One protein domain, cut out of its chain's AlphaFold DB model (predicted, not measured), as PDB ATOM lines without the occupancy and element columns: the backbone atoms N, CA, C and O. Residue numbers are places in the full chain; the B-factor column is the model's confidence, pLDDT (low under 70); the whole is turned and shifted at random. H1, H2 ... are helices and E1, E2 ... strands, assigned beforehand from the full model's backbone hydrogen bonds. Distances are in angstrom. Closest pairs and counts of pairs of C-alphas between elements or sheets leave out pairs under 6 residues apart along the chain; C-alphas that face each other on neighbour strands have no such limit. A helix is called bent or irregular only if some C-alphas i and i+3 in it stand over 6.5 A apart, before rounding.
ATOM      1  N   ALA A 480     197.251 134.067 186.001       83.19
ATOM      2  CA  ALA A 480     196.883 135.110 186.954       83.19
ATOM      3  C   ALA A 480     196.618 134.508 188.337       83.19
ATOM      4  O   ALA A 480     197.113 135.030 189.338       83.19
ATOM      5  N   LEU A 481     195.916 133.372 188.394       85.50
ATOM      6  CA  LEU A 481     195.731 132.622 189.635       85.50
ATOM      7  C   LEU A 481     197.080 132.207 190.241       85.50
ATOM      8  O   LEU A 481     197.342 132.487 191.408       85.50
ATOM      9  N   ASP A 482     197.962 131.606 189.449       90.00
ATOM     10  CA  ASP A 482     199.256 131.097 189.898       90.00
ATOM     11  C   ASP A 482     200.171 132.209 190.437       90.00
ATOM     12  O   ASP A 482     200.959 131.972 191.353       90.00
ATOM     13  N   LEU A 483     200.036 133.439 189.927       90.81
ATOM     14  CA  LEU A 483     200.732 134.609 190.468       90.81
ATOM     15  C   LEU A 483     200.187 135.056 191.827       90.81
ATOM     16  O   LEU A 483     200.951 135.577 192.639       90.81
ATOM     17  N   LEU A 484     198.886 134.892 192.076       91.00
ATOM     18  CA  LEU A 484     198.230 135.353 193.302       91.00
ATOM     19  C   LEU A 484     198.254 134.310 194.425       91.00
ATOM     20  O   LEU A 484     198.332 134.687 195.594       91.00
ATOM     21  N   LEU A 485     198.236 133.015 194.097       90.88
ATOM     22  CA  LEU A 485     198.215 131.911 195.067       90.88
ATOM     23  C   LEU A 485     199.312 131.973 196.148       90.88
ATOM     24  O   LEU A 485     198.993 131.735 197.313       90.88
ATOM     25  N   PRO A 486     200.576 132.340 195.854       92.12
ATOM     26  CA  PRO A 486     201.602 132.462 196.892       92.12
ATOM     27  C   PRO A 486     201.241 133.470 197.988       92.12
ATOM     28  O   PRO A 486     201.656 133.318 199.134       92.12
ATOM     29  N   PHE A 487     200.441 134.482 197.649       92.56
ATOM     30  CA  PHE A 487     200.039 135.562 198.542       92.56
ATOM     31  C   PHE A 487     198.791 135.240 199.376       92.56
ATOM     32  O   PHE A 487     198.464 136.006 200.283       92.56
ATOM     33  N   SER A 488     198.107 134.122 199.106       88.44
ATOM     34  CA  SER A 488     197.026 133.615 199.961       88.44
ATOM     35  C   SER A 488     197.532 132.673 201.066       88.44
ATOM     36  O   SER A 488     196.781 132.325 201.981       88.44
ATOM     37  N   SER A 489     198.820 132.300 201.046       86.25
ATOM     38  CA  SER A 489     199.451 131.563 202.143       86.25
ATOM     39  C   SER A 489     199.766 132.482 203.325       86.25
ATOM     40  O   SER A 489     200.455 133.496 203.204       86.25
ATOM     41  N   THR A 490     199.297 132.096 204.508       85.75
ATOM     42  CA  THR A 490     199.660 132.745 205.774       85.75
ATOM     43  C   THR A 490     200.962 132.210 206.363       85.75
ATOM     44  O   THR A 490     201.608 132.938 207.114       85.75
ATOM     45  N   GLU A 491     201.370 131.002 205.967       86.94
ATOM     46  CA  GLU A 491     202.563 130.286 206.430       86.94
ATOM     47  C   GLU A 491     203.725 130.439 205.423       86.94
ATOM     48  O   GLU A 491     203.465 130.583 204.217       86.94
ATOM     49  N   PRO A 492     204.998 130.399 205.875       88.56
ATOM     50  CA  PRO A 492     206.151 130.414 204.980       88.56
ATOM     51  C   PRO A 492     206.131 129.224 204.017       88.56
ATOM     52  O   PRO A 492     205.995 128.077 204.433       88.56
ATOM     53  N   VAL A 493     206.315 129.498 202.730       88.38
ATOM     54  CA  VAL A 493     206.398 128.483 201.678       88.38
ATOM     55  C   VAL A 493     207.857 128.088 201.497       88.38
ATOM     56  O   VAL A 493     208.732 128.952 201.405       88.38
ATOM     57  N   LYS A 494     208.144 126.788 201.439       88.38
ATOM     58  CA  LYS A 494     209.496 126.298 201.153       88.38
ATOM     59  C   LYS A 494     209.824 126.521 199.680       88.38
ATOM     60  O   LYS A 494     209.124 126.026 198.805       88.38
ATOM     61  N   VAL A 495     210.891 127.266 199.411       86.56
ATOM     62  CA  VAL A 495     211.336 127.577 198.050       86.56
ATOM     63  C   VAL A 495     212.742 127.031 197.842       86.56
ATOM     64  O   VAL A 495     213.649 127.362 198.606       86.56
ATOM     65  N   ALA A 496     212.918 126.225 196.796       84.56
ATOM     66  CA  ALA A 496     214.226 125.721 196.396       84.56
ATOM     67  C   ALA A 496     215.150 126.865 195.956       84.56
ATOM     68  O   ALA A 496     214.746 127.763 195.209       84.56
ATOM     69  N   VAL A 497     216.398 126.825 196.410       82.38
ATOM     70  CA  VAL A 497     217.470 127.747 196.015       82.38
ATOM     71  C   VAL A 497     218.559 127.001 195.235       82.38
ATOM     72  O   VAL A 497     218.519 125.782 195.098       82.38
ATOM     73  N   ALA A 498     219.492 127.743 194.629       77.38
ATOM     74  CA  ALA A 498     220.431 127.215 193.631       77.38
ATOM     75  C   ALA A 498     221.354 126.090 194.142       77.38
ATOM     76  O   ALA A 498     221.862 125.319 193.336       77.38
ATOM     77  N   ASP A 499     221.557 125.989 195.457       77.88
ATOM     78  CA  ASP A 499     222.335 124.925 196.105       77.88
ATOM     79  C   ASP A 499     221.519 123.642 196.380       77.88
ATOM     80  O   ASP A 499     222.032 122.699 196.980       77.88
ATOM     81  N   GLY A 500     220.251 123.591 195.951       73.06
ATOM     82  CA  GLY A 500     219.347 122.457 196.149       73.06
ATOM     83  C   GLY A 500     218.686 122.397 197.532       73.06
ATOM     84  O   GLY A 500     217.886 121.488 197.778       73.06
ATOM     85  N   SER A 501     218.982 123.348 198.429       83.44
ATOM     86  CA  SER A 501     218.301 123.498 199.717       83.44
ATOM     87  C   SER A 501     216.969 124.249 199.574       83.44
ATOM     88  O   SER A 501     216.715 124.934 198.581       83.44
ATOM     89  N   CYS A 502     216.088 124.118 200.570       85.81
ATOM     90  CA  CYS A 502     214.818 124.841 200.624       85.81
ATOM     91  C   CYS A 502     214.868 125.921 201.703       85.81
ATOM     92  O   CYS A 502     215.036 125.616 202.884       85.81
ATOM     93  N   VAL A 503     214.642 127.171 201.305       88.12
ATOM     94  CA  VAL A 503     214.551 128.309 202.225       88.12
ATOM     95  C   VAL A 503     213.077 128.668 202.423       88.12
ATOM     96  O   VAL A 503     212.356 128.821 201.430       88.12
ATOM     97  N   PRO A 504     212.593 128.812 203.671       90.38
ATOM     98  CA  PRO A 504     211.234 129.270 203.913       90.38
ATOM     99  C   PRO A 504     211.099 130.743 203.509       90.38
ATOM    100  O   PRO A 504     211.885 131.591 203.930       90.38
ATOM    101  N   LYS A 505     210.094 131.059 202.688       90.50
ATOM    102  CA  LYS A 505     209.786 132.424 202.251       90.50
ATOM    103  C   LYS A 505     208.344 132.773 202.560       90.50
ATOM    104  O   LYS A 505     207.424 132.033 202.224       90.50
ATOM    105  N   LEU A 506     208.151 133.933 203.176       90.44
ATOM    106  CA  LEU A 506     206.834 134.458 203.497       90.44
ATOM    107  C   LEU A 506     206.441 135.537 202.486       90.44
ATOM    108  O   LEU A 506     207.121 136.557 202.356       90.44
ATOM    109  N   PHE A 507     205.336 135.321 201.778       92.12
ATOM    110  CA  PHE A 507     204.806 136.279 200.811       92.12
ATOM    111  C   PHE A 507     203.641 137.058 201.426       92.12
ATOM    112  O   PHE A 507     202.795 136.498 202.128       92.12
ATOM    113  N   ARG A 508     203.598 138.372 201.175       91.94
ATOM    114  CA  ARG A 508     202.512 139.244 201.641       91.94
ATOM    115  C   ARG A 508     201.955 140.098 200.495       91.94
ATOM    116  O   ARG A 508     202.739 140.806 199.845       91.94
ATOM    117  N   PRO A 509     200.635 140.037 200.224       94.12
ATOM    118  CA  PRO A 509     199.990 140.889 199.229       94.12
ATOM    119  C   PRO A 509     200.117 142.364 199.616       94.12
ATOM    120  O   PRO A 509     200.249 142.707 200.790       94.12
ATOM    121  N   GLY A 510     200.064 143.272 198.646       93.81
ATOM    122  CA  GLY A 510     200.034 144.703 198.945       93.81
ATOM    123  C   GLY A 510     198.735 145.113 199.648       93.81
ATOM    124  O   GLY A 510     197.655 144.652 199.287       93.81
ATOM    125  N   HIS A 511     198.812 146.041 200.609       93.50
ATOM    126  CA  HIS A 511     197.636 146.539 201.348       93.50
ATOM    127  C   HIS A 511     196.541 147.126 200.436       93.50
ATOM    128  O   HIS A 511     195.356 147.096 200.755       93.50
ATOM    129  N   GLN A 512     196.934 147.650 199.276       95.06
ATOM    130  CA  GLN A 512     196.031 148.248 198.293       95.06
ATOM    131  C   GLN A 512     195.409 147.241 197.314       95.06
ATOM    132  O   GLN A 512     194.514 147.627 196.564       95.06
ATOM    133  N   TRP A 513     195.842 145.971 197.308       95.88
ATOM    134  CA  TRP A 513     195.399 144.984 196.316       95.88
ATOM    135  C   TRP A 513     193.877 144.827 196.265       95.88
ATOM    136  O   TRP A 513     193.332 144.996 195.178       95.88
ATOM    137  N   PRO A 514     193.145 144.617 197.381       95.38
ATOM    138  CA  PRO A 514     191.690 144.474 197.300       95.38
ATOM    139  C   PRO A 514     190.985 145.718 196.754       95.38
ATOM    140  O   PRO A 514     189.986 145.600 196.055       95.38
ATOM    141  N   ALA A 515     191.502 146.916 197.050       94.69
ATOM    142  CA  ALA A 515     190.926 148.165 196.557       94.69
ATOM    143  C   ALA A 515     191.184 148.368 195.055       94.69
ATOM    144  O   ALA A 515     190.291 148.820 194.347       94.69
ATOM    145  N   LEU A 516     192.379 148.015 194.566       95.31
ATOM    146  CA  LEU A 516     192.704 148.043 193.136       95.31
ATOM    147  C   LEU A 516     191.879 147.014 192.358       95.31
ATOM    148  O   LEU A 516     191.310 147.348 191.322       95.31
ATOM    149  N   LEU A 517     191.760 145.797 192.889       94.38
ATOM    150  CA  LEU A 517     190.952 144.733 192.302       94.38
ATOM    151  C   LEU A 517     189.473 145.131 192.218       94.38
ATOM    152  O   LEU A 517     188.894 145.075 191.139       94.38
ATOM    153  N   ALA A 518     188.882 145.637 193.303       91.44
ATOM    154  CA  ALA A 518     187.504 146.136 193.288       91.44
ATOM    155  C   ALA A 518     187.292 147.316 192.313       91.44
ATOM    156  O   ALA A 518     186.181 147.538 191.845       91.44
ATOM    157  N   ALA A 519     188.351 148.063 191.981       92.88
ATOM    158  CA  ALA A 519     188.322 149.140 190.992       92.88
ATOM    159  C   ALA A 519     188.590 148.665 189.547       92.88
ATOM    160  O   ALA A 519     188.775 149.500 188.664       92.88
ATOM    161  N   GLY A 520     188.665 147.352 189.297       90.81
ATOM    162  CA  GLY A 520     188.947 146.787 187.972       90.81
ATOM    163  C   GLY A 520     190.405 146.927 187.517       90.81
ATOM    164  O   GLY A 520     190.712 146.694 186.354       90.81
ATOM    165  N   ARG A 521     191.327 147.293 188.417       92.62
ATOM    166  CA  ARG A 521     192.753 147.516 188.119       92.62
ATOM    167  C   ARG A 521     193.577 146.255 188.396       92.62
ATOM    168  O   ARG A 521     194.561 146.296 189.134       92.62
ATOM    169  N   ALA A 522     193.144 145.121 187.844       91.00
ATOM    170  CA  ALA A 522     193.768 143.817 188.087       91.00
ATOM    171  C   ALA A 522     195.206 143.736 187.557       91.00
ATOM    172  O   ALA A 522     196.077 143.215 188.253       91.00
ATOM    173  N   ASP A 523     195.475 144.327 186.392       90.38
ATOM    174  CA  ASP A 523     196.810 144.338 185.779       90.38
ATOM    175  C   ASP A 523     197.871 144.951 186.718       90.38
ATOM    176  O   ASP A 523     198.962 144.403 186.872       90.38
ATOM    177  N   GLU A 524     197.534 146.016 187.456       92.69
ATOM    178  CA  GLU A 524     198.448 146.634 188.431       92.69
ATOM    179  C   GLU A 524     198.754 145.733 189.630       92.69
ATOM    180  O   GLU A 524     199.858 145.763 190.178       92.69
ATOM    181  N   VAL A 525     197.776 144.928 190.048       94.06
ATOM    182  CA  VAL A 525     197.958 143.960 191.130       94.06
ATOM    183  C   VAL A 525     198.852 142.814 190.679       94.06
ATOM    184  O   VAL A 525     199.756 142.429 191.418       94.06
ATOM    185  N   LEU A 526     198.661 142.315 189.458       91.88
ATOM    186  CA  LEU A 526     199.499 141.264 188.877       91.88
ATOM    187  C   LEU A 526     200.942 141.749 188.657       91.88
ATOM    188  O   LEU A 526     201.895 141.013 188.929       91.88
ATOM    189  N   ASP A 527     201.126 143.009 188.259       91.94
ATOM    190  CA  ASP A 527     202.447 143.629 188.149       91.94
ATOM    191  C   ASP A 527     203.157 143.763 189.502       91.94
ATOM    192  O   ASP A 527     204.360 143.481 189.608       91.94
ATOM    193  N   ASP A 528     202.429 144.173 190.545       94.25
ATOM    194  CA  ASP A 528     202.968 144.242 191.905       94.25
ATOM    195  C   ASP A 528     203.259 142.841 192.467       94.25
ATOM    196  O   ASP A 528     204.301 142.642 193.093       94.25
ATOM    197  N   ALA A 529     202.416 141.844 192.179       94.44
ATOM    198  CA  ALA A 529     202.642 140.443 192.542       94.44
ATOM    199  C   ALA A 529     203.948 139.918 191.930       94.44
ATOM    200  O   ALA A 529     204.834 139.447 192.650       94.44
ATOM    201  N   ALA A 530     204.131 140.096 190.618       93.81
ATOM    202  CA  ALA A 530     205.353 139.693 189.929       93.81
ATOM    203  C   ALA A 530     206.594 140.417 190.478       93.81
ATOM    204  O   ALA A 530     207.657 139.812 190.641       93.81
ATOM    205  N   ARG A 531     206.476 141.713 190.802       93.75
ATOM    206  CA  ARG A 531     207.560 142.489 191.423       93.75
ATOM    207  C   ARG A 531     207.926 141.944 192.806       93.75
ATOM    208  O   ARG A 531     209.110 141.757 193.079       93.75
ATOM    209  N   ARG A 532     206.937 141.663 193.659       94.62
ATOM    210  CA  ARG A 532     207.138 141.113 195.010       94.62
ATOM    211  C   ARG A 532     207.797 139.739 194.979       94.62
ATOM    212  O   ARG A 532     208.710 139.504 195.770       94.62
ATOM    213  N   LEU A 533     207.397 138.864 194.054       93.44
ATOM    214  CA  LEU A 533     208.035 137.557 193.871       93.44
ATOM    215  C   LEU A 533     209.516 137.704 193.478       93.44
ATOM    216  O   LEU A 533     210.369 137.047 194.072       93.44
ATOM    217  N   ARG A 534     209.852 138.633 192.570       92.94
ATOM    218  CA  ARG A 534     211.253 138.907 192.189       92.94
ATOM    219  C   ARG A 534     212.092 139.455 193.339       92.94
ATOM    220  O   ARG A 534     213.203 138.979 193.542       92.94
ATOM    221  N   ILE A 535     211.567 140.412 194.113       92.56
ATOM    222  CA  ILE A 535     212.256 140.937 195.310       92.56
ATOM    223  C   ILE A 535     212.474 139.817 196.333       92.56
ATOM    224  O   ILE A 535     213.520 139.739 196.967       92.56
ATOM    225  N   SER A 536     211.515 138.899 196.429       89.88
ATOM    226  CA  SER A 536     211.610 137.709 197.274       89.88
ATOM    227  C   SER A 536     212.532 136.631 196.691       89.88
ATOM    228  O   SER A 536     212.598 135.538 197.241       89.88
ATOM    229  N   GLY A 537     213.256 136.894 195.598       88.06
ATOM    230  CA  GLY A 537     214.244 135.989 195.012       88.06
ATOM    231  C   GLY A 537     213.663 134.852 194.169       88.06
ATOM    232  O   GLY A 537     214.282 133.796 194.105       88.06
ATOM    233  N   ILE A 538     212.483 135.037 193.565       89.62
ATOM    234  CA  ILE A 538     211.940 134.141 192.531       89.62
ATOM    235  C   ILE A 538     212.339 134.701 191.155       89.62
ATOM    236  O   ILE A 538     211.876 135.788 190.788       89.62
ATOM    237  N   PRO A 539     213.216 134.033 190.386       83.38
ATOM    238  CA  PRO A 539     213.693 134.563 189.116       83.38
ATOM    239  C   PRO A 539     212.701 134.289 187.972       83.38
ATOM    240  O   PRO A 539     211.857 133.397 188.041       83.38
ATOM    241  N   HIS A 540     212.816 135.079 186.899       83.75
ATOM    242  CA  HIS A 540     212.066 134.914 185.641       83.75
ATOM    243  C   HIS A 540     210.538 134.818 185.785       83.75
ATOM    244  O   HIS A 540     209.892 134.060 185.071       83.75
ATOM    245  N   VAL A 541     209.954 135.622 186.682       86.44
ATOM    246  CA  VAL A 541     208.502 135.609 186.908       86.44
ATOM    247  C   VAL A 541     207.725 136.034 185.651       86.44
ATOM    248  O   VAL A 541     207.832 137.200 185.238       86.44
ATOM    249  N   ILE A 542     206.956 135.094 185.089       84.06
ATOM    250  CA  ILE A 542     206.075 135.222 183.923       84.06
ATOM    251  C   ILE A 542     204.913 136.157 184.258       84.06
ATOM    252  O   ILE A 542     204.361 136.126 185.356       84.06
ATOM    253  N   ARG A 543     204.544 137.000 183.291       76.75
ATOM    254  CA  ARG A 543     203.417 137.929 183.396       76.75
ATOM    255  C   ARG A 543     202.316 137.531 182.410       76.75
ATOM    256  O   ARG A 543     202.641 137.284 181.245       76.75
ATOM    257  N   PRO A 544     201.042 137.494 182.826       74.06
ATOM    258  CA  PRO A 544     199.934 137.346 181.896       74.06
ATOM    259  C   PRO A 544     199.799 138.619 181.049       74.06
ATOM    260  O   PRO A 544     200.002 139.728 181.540       74.06
ATOM    261  N   HIS A 545     199.473 138.454 179.765       61.38
ATOM    262  CA  HIS A 545     199.157 139.570 178.873       61.38
ATOM    263  C   HIS A 545     197.651 139.819 178.946       61.38
ATOM    264  O   HIS A 545     196.897 139.145 178.252       61.38
ATOM    265  N   HIS A 546     197.252 140.767 179.797       61.41
ATOM    266  CA  HIS A 546     195.866 141.073 180.160       61.41
ATOM    267  C   HIS A 546     195.100 139.915 180.810       61.41
ATOM    268  O   HIS A 546     195.256 138.739 180.483       61.41
ATOM    269  N   HIS A 547     194.231 140.266 181.748       65.94
ATOM    270  CA  HIS A 547     193.356 139.313 182.408       65.94
ATOM    271  C   HIS A 547     191.932 139.863 182.448       65.94
ATOM    272  O   HIS A 547     191.703 140.982 182.900       65.94
ATOM    273  N   SER A 548     190.974 139.085 181.942       67.31
ATOM    274  CA  SER A 548     189.574 139.502 181.810       67.31
ATOM    275  C   SER A 548     188.704 139.144 183.016       67.31
ATOM    276  O   SER A 548     187.493 139.362 182.962       67.31
ATOM    277  N   SER A 549     189.261 138.560 184.081       72.50
ATOM    278  CA  SER A 549     188.439 138.129 185.212       72.50
ATOM    279  C   SER A 549     188.004 139.295 186.087       72.50
ATOM    280  O   SER A 549     188.674 140.322 186.215       72.50
ATOM    281  N   ASN A 550     186.846 139.118 186.715       86.19
ATOM    282  CA  ASN A 550     186.256 140.121 187.584       86.19
ATOM    283  C   ASN A 550     187.154 140.361 188.812       86.19
ATOM    284  O   ASN A 550     187.459 139.441 189.576       86.19
ATOM    285  N   GLY A 551     187.550 141.617 189.023       89.94
ATOM    286  CA  GLY A 551     188.424 141.997 190.127       89.94
ATOM    287  C   GLY A 551     187.851 141.698 191.516       89.94
ATOM    288  O   GLY A 551     188.600 141.306 192.407       89.94
ATOM    289  N   GLU A 552     186.534 141.770 191.723       92.31
ATOM    290  CA  GLU A 552     185.924 141.391 193.006       92.31
ATOM    291  C   GLU A 552     186.119 139.899 193.314       92.31
ATOM    292  O   GLU A 552     186.391 139.536 194.459       92.31
ATOM    293  N   ARG A 553     186.069 139.035 192.294       92.31
ATOM    294  CA  ARG A 553     186.313 137.593 192.450       92.31
ATOM    295  C   ARG A 553     187.780 137.288 192.732       92.31
ATOM    296  O   ARG A 553     188.080 136.471 193.598       92.31
ATOM    297  N   LEU A 554     188.700 138.006 192.087       91.94
ATOM    298  CA  LEU A 554     190.127 137.942 192.426       91.94
ATOM    299  C   LEU A 554     190.381 138.401 193.868       91.94
ATOM    300  O   LEU A 554     191.164 137.783 194.586       91.94
ATOM    301  N   ALA A 555     189.694 139.451 194.328       93.31
ATOM    302  CA  ALA A 555     189.798 139.909 195.711       93.31
ATOM    303  C   ALA A 555     189.222 138.881 196.698       93.31
ATOM    304  O   ALA A 555     189.798 138.677 197.767       93.31
ATOM    305  N   ALA A 556     188.133 138.201 196.333       93.00
ATOM    306  CA  ALA A 556     187.583 137.089 197.102       93.00
ATOM    307  C   ALA A 556     188.560 135.903 197.180       93.00
ATOM    308  O   ALA A 556     188.738 135.331 198.254       93.00
ATOM    309  N   ALA A 557     189.264 135.580 196.088       92.94
ATOM    310  CA  ALA A 557     190.264 134.511 196.064       92.94
ATOM    311  C   ALA A 557     191.409 134.744 197.071       92.94
ATOM    312  O   ALA A 557     191.902 133.784 197.662       92.94
ATOM    313  N   LEU A 558     191.776 136.001 197.358       94.31
ATOM    314  CA  LEU A 558     192.790 136.341 198.373       94.31
ATOM    315  C   LEU A 558     192.387 135.959 199.810       94.31
ATOM    316  O   LEU A 558     193.251 135.906 200.685       94.31
ATOM    317  N   LEU A 559     191.098 135.717 200.077       95.12
ATOM    318  CA  LEU A 559     190.608 135.232 201.373       95.12
ATOM    319  C   LEU A 559     190.687 133.708 201.504       95.12
ATOM    320  O   LEU A 559     190.609 133.189 202.619       95.12
ATOM    321  N   THR A 560     190.805 132.994 200.384       94.31
ATOM    322  CA  THR A 560     190.823 131.530 200.371       94.31
ATOM    323  C   THR A 560     192.178 130.997 200.821       94.31
ATOM    324  O   THR A 560     193.215 131.610 200.581       94.31
ATOM    325  N   ARG A 561     192.183 129.825 201.461       93.75
ATOM    326  CA  ARG A 561     193.414 129.072 201.714       93.75
ATOM    327  C   ARG A 561     193.517 127.946 200.704       93.75
ATOM    328  O   ARG A 561     192.546 127.229 200.481       93.75
ATOM    329  N   VAL A 562     194.708 127.753 200.154       92.88
ATOM    330  CA  VAL A 562     194.996 126.695 199.182       92.88
ATOM    331  C   VAL A 562     196.027 125.736 199.770       92.88
ATOM    332  O   VAL A 562     196.772 126.081 200.696       92.88
ATOM    333  N   ARG A 563     196.018 124.482 199.318       91.56
ATOM    334  CA  ARG A 563     196.972 123.473 199.792       91.56
ATOM    335  C   ARG A 563     198.405 123.883 199.452       91.56
ATOM    336  O   ARG A 563     198.669 124.386 198.366       91.56
ATOM    337  N   GLU A 564     199.335 123.595 200.357       88.56
ATOM    338  CA  GLU A 564     200.756 123.928 200.180       88.56
ATOM    339  C   GLU A 564     201.355 123.371 198.872       88.56
ATOM    340  O   GLU A 564     201.967 124.158 198.150       88.56
ATOM    341  N   PRO A 565     201.098 122.106 198.461       89.94
ATOM    342  CA  PRO A 565     201.581 121.618 197.172       89.94
ATOM    343  C   PRO A 565     201.058 122.438 195.996       89.94
ATOM    344  O   PRO A 565     201.775 122.671 195.034       89.94
ATOM    345  N   ASP A 566     199.806 122.889 196.036       91.69
ATOM    346  CA  ASP A 566     199.234 123.655 194.932       91.69
ATOM    347  C   ASP A 566     199.870 125.060 194.830       91.69
ATOM    348  O   ASP A 566     200.083 125.552 193.721       91.69
ATOM    349  N   VAL A 567     200.252 125.665 195.965       91.06
ATOM    350  CA  VAL A 567     201.029 126.919 196.014       91.06
ATOM    351  C   VAL A 567     202.448 126.719 195.471       91.06
ATOM    352  O   VAL A 567     202.933 127.547 194.699       91.06
ATOM    353  N   GLU A 568     203.111 125.617 195.824       89.50
ATOM    354  CA  GLU A 568     204.439 125.292 195.294       89.50
ATOM    355  C   GLU A 568     204.403 125.094 193.772       89.50
ATOM    356  O   GLU A 568     205.202 125.684 193.040       89.50
ATOM    357  N   HIS A 569     203.439 124.316 193.270       90.75
ATOM    358  CA  HIS A 569     203.280 124.124 191.831       90.75
ATOM    359  C   HIS A 569     202.960 125.441 191.112       90.75
ATOM    360  O   HIS A 569     203.459 125.659 190.011       90.75
ATOM    361  N   ALA A 570     202.166 126.328 191.722       90.81
ATOM    362  CA  ALA A 570     201.906 127.659 191.179       90.81
ATOM    363  C   ALA A 570     203.200 128.475 191.042       90.81
ATOM    364  O   ALA A 570     203.482 128.981 189.957       90.81
ATOM    365  N   LEU A 571     204.045 128.510 192.083       91.12
ATOM    366  CA  LEU A 571     205.351 129.179 192.041       91.12
ATOM    367  C   LEU A 571     206.252 128.644 190.921       91.12
ATOM    368  O   LEU A 571     206.877 129.437 190.220       91.12
ATOM    369  N   ARG A 572     206.295 127.320 190.726       89.44
ATOM    370  CA  ARG A 572     207.074 126.679 189.649       89.44
ATOM    371  C   ARG A 572     206.521 126.968 188.250       89.44
ATOM    372  O   ARG A 572     207.279 126.944 187.288       89.44
ATOM    373  N   ARG A 573     205.216 127.227 188.118       89.75
ATOM    374  CA  ARG A 573     204.598 127.606 186.836       89.75
ATOM    375  C   ARG A 573     204.867 129.060 186.471       89.75
ATOM    376  O   ARG A 573     205.020 129.359 185.290       89.75
ATOM    377  N   VAL A 574     204.931 129.957 187.456       90.19
ATOM    378  CA  VAL A 574     205.141 131.390 187.197       90.19
ATOM    379  C   VAL A 574     206.594 131.817 187.271       90.19
ATOM    380  O   VAL A 574     206.899 132.879 186.750       90.19
ATOM    381  N   GLY A 575     207.494 131.052 187.887       87.81
ATOM    382  CA  GLY A 575     208.912 131.391 188.013       87.81
ATOM    383  C   GLY A 575     209.830 130.193 187.799       87.81
ATOM    384  O   GLY A 575     209.412 129.042 187.872       87.81
ATOM    385  N   VAL A 576     211.109 130.466 187.548       84.25
ATOM    386  CA  VAL A 576     212.118 129.416 187.351       84.25
ATOM    387  C   VAL A 576     212.710 129.046 188.706       84.25
ATOM    388  O   VAL A 576     213.481 129.809 189.280       84.25
ATOM    389  N   LEU A 577     212.349 127.879 189.236       82.12
ATOM    390  CA  LEU A 577     212.902 127.368 190.489       82.12
ATOM    391  C   LEU A 577     213.839 126.179 190.225       82.12
ATOM    392  O   LEU A 577     213.523 125.354 189.365       82.12
ATOM    393  N   PRO A 578     214.970 126.066 190.946       76.88
ATOM    394  CA  PRO A 578     215.841 124.895 190.884       76.88
ATOM    395  C   PRO A 578     215.086 123.597 191.231       76.88
ATOM    396  O   PRO A 578     214.104 123.637 191.986       76.88
ATOM    397  N   PRO A 579     215.519 122.436 190.705       68.62
ATOM    398  CA  PRO A 579     214.967 121.150 191.113       68.62
ATOM    399  C   PRO A 579     215.224 120.912 192.607       68.62
ATOM    400  O   PRO A 579     216.284 121.240 193.140       68.62
ATOM    401  N   THR A 580     214.229 120.356 193.289       62.06
ATOM    402  CA  THR A 580     214.325 119.954 194.693       62.06
ATOM    403  C   THR A 580     215.146 118.674 194.809       62.06
ATOM    404  O   THR A 580     214.987 117.766 193.999       62.06
ATOM    405  N   THR A 581     215.994 118.562 195.833       54.69
ATOM    406  CA  THR A 581     216.827 117.367 196.087       54.69
ATOM    407  C   THR A 581     216.008 116.074 196.221       54.69
ATOM    408  O   THR A 581     216.502 115.007 195.888       54.69
ATOM    409  N   THR A 582     214.730 116.161 196.602       51.06
ATOM    410  CA  THR A 582     213.789 115.029 196.660       51.06
ATOM    411  C   THR A 582     213.312 114.515 195.294       51.06
ATOM    412  O   THR A 582     212.853 113.379 195.211       51.06
ATOM    413  N   ASP A 583     213.397 115.322 194.230       45.28
ATOM    414  CA  ASP A 583     213.035 114.905 192.863       45.28
ATOM    415  C   ASP A 583     214.216 114.272 192.113       45.28
ATOM    416  O   ASP A 583     214.012 113.607 191.100       45.28
ATOM    417  N   ALA A 584     215.444 114.442 192.615       41.94
ATOM    418  CA  ALA A 584     216.651 113.889 192.004       41.94
ATOM    419  C   ALA A 584     216.771 112.358 192.159       41.94
ATOM    420  O   ALA A 584     217.473 111.733 191.372       41.94
TER     421      ALA A 584
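What this domain is: This is residues 480 to 584 of the 589 residues of the protein "CRISPR-associated protein Csx17" of Haloechinothrix alba (UniProt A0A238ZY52). Short helix H1 forms the middle of an elongated body, packed between H5 and the longer helix H3, while H3 and H5 stay apart from each other. H2 and H4 pack together at one end, the small hairpin of E1 and E2 lies at the other, and residues 536 to 550 run back from the end of H3 to H4. The 105 printed residues hold five named helices and two named strands, in the order H1 E1 E2 H2 H3 H4 H5; the sheet, E1 - E2, is antiparallel and the class is mostly helix. The whole is compact, with a radius of gyration of the C-alphas of 13.7 A, and spans 44 by 25 by 19 A.

Where its parts are: Find C-alpha 480 at (196.883, 135.110, 186.954); from there H1 runs through residues 480 to 488, 13.1 A long. H1 is only just irregular: C-alphas 483 and 486 are 6.8 A apart. Next come E1, residues 493 to 496, and E2, residues 502 to 505. H2 takes residues 513 to 518. Look at C-alpha 522, at (193.768, 143.817, 188.087), for the beginning of H3, residues 522 to 535, 20.1 A long. H4 is residues 551 to 557. H5, residues 564 to 574, covers 15.6 A and ends with C-alpha 574 at (205.141, 131.390, 187.197).

How they stand to each other: Begin with H1, which touches H5 at a steep tilt of 43 degrees, opposite ways; their closest C-alphas, of Asp 482 and Ala 570, are 4.5 A apart. H1 also touches H3, which meets it with residues 526 to 530 alone, at a steep tilt of 60 degrees, the same way; the closest C-alphas, of Leu 483 and Ala 529, are 6.5 A apart. H2 and H3 form a helical hairpin with a shallow tilt of 13 degrees; H3 touches H2 with residues 522 to 525 alone, and the C-alphas of Trp 513 and Val 525 come closest, at 5.9 A. H2 touches H4 at a steep tilt of 50 degrees, opposite ways, closest at the C-alphas of Leu 517 and Gly 551, 4.3 A. E1 and E2 are a hairpin of antiparallel neighbours at 140 degrees; N 493 and O 505 are 2.8 A apart and N 503 and O 495 are 2.9 A apart, within hydrogen-bond range. The closest C-alphas of E1 and H5, of Val 493 and Glu 568, are 7.4 A apart. Every O i to N i+4 pair is within hydrogen-bond range in H2, H3, H4 and H5; H1 has 2 of 5, and 4 of 6 from O i to N i+3.

The domain as a whole: The two C-alphas farthest apart, of Ala 519 and Ala 584, are 45.2 A apart. The printed part has no cut. The link from H3 to H4, 15 residues, is long. Mean pLDDT of the printed part is 86.4; look for values under 70 at residues 545 to 548 and 579 to 584.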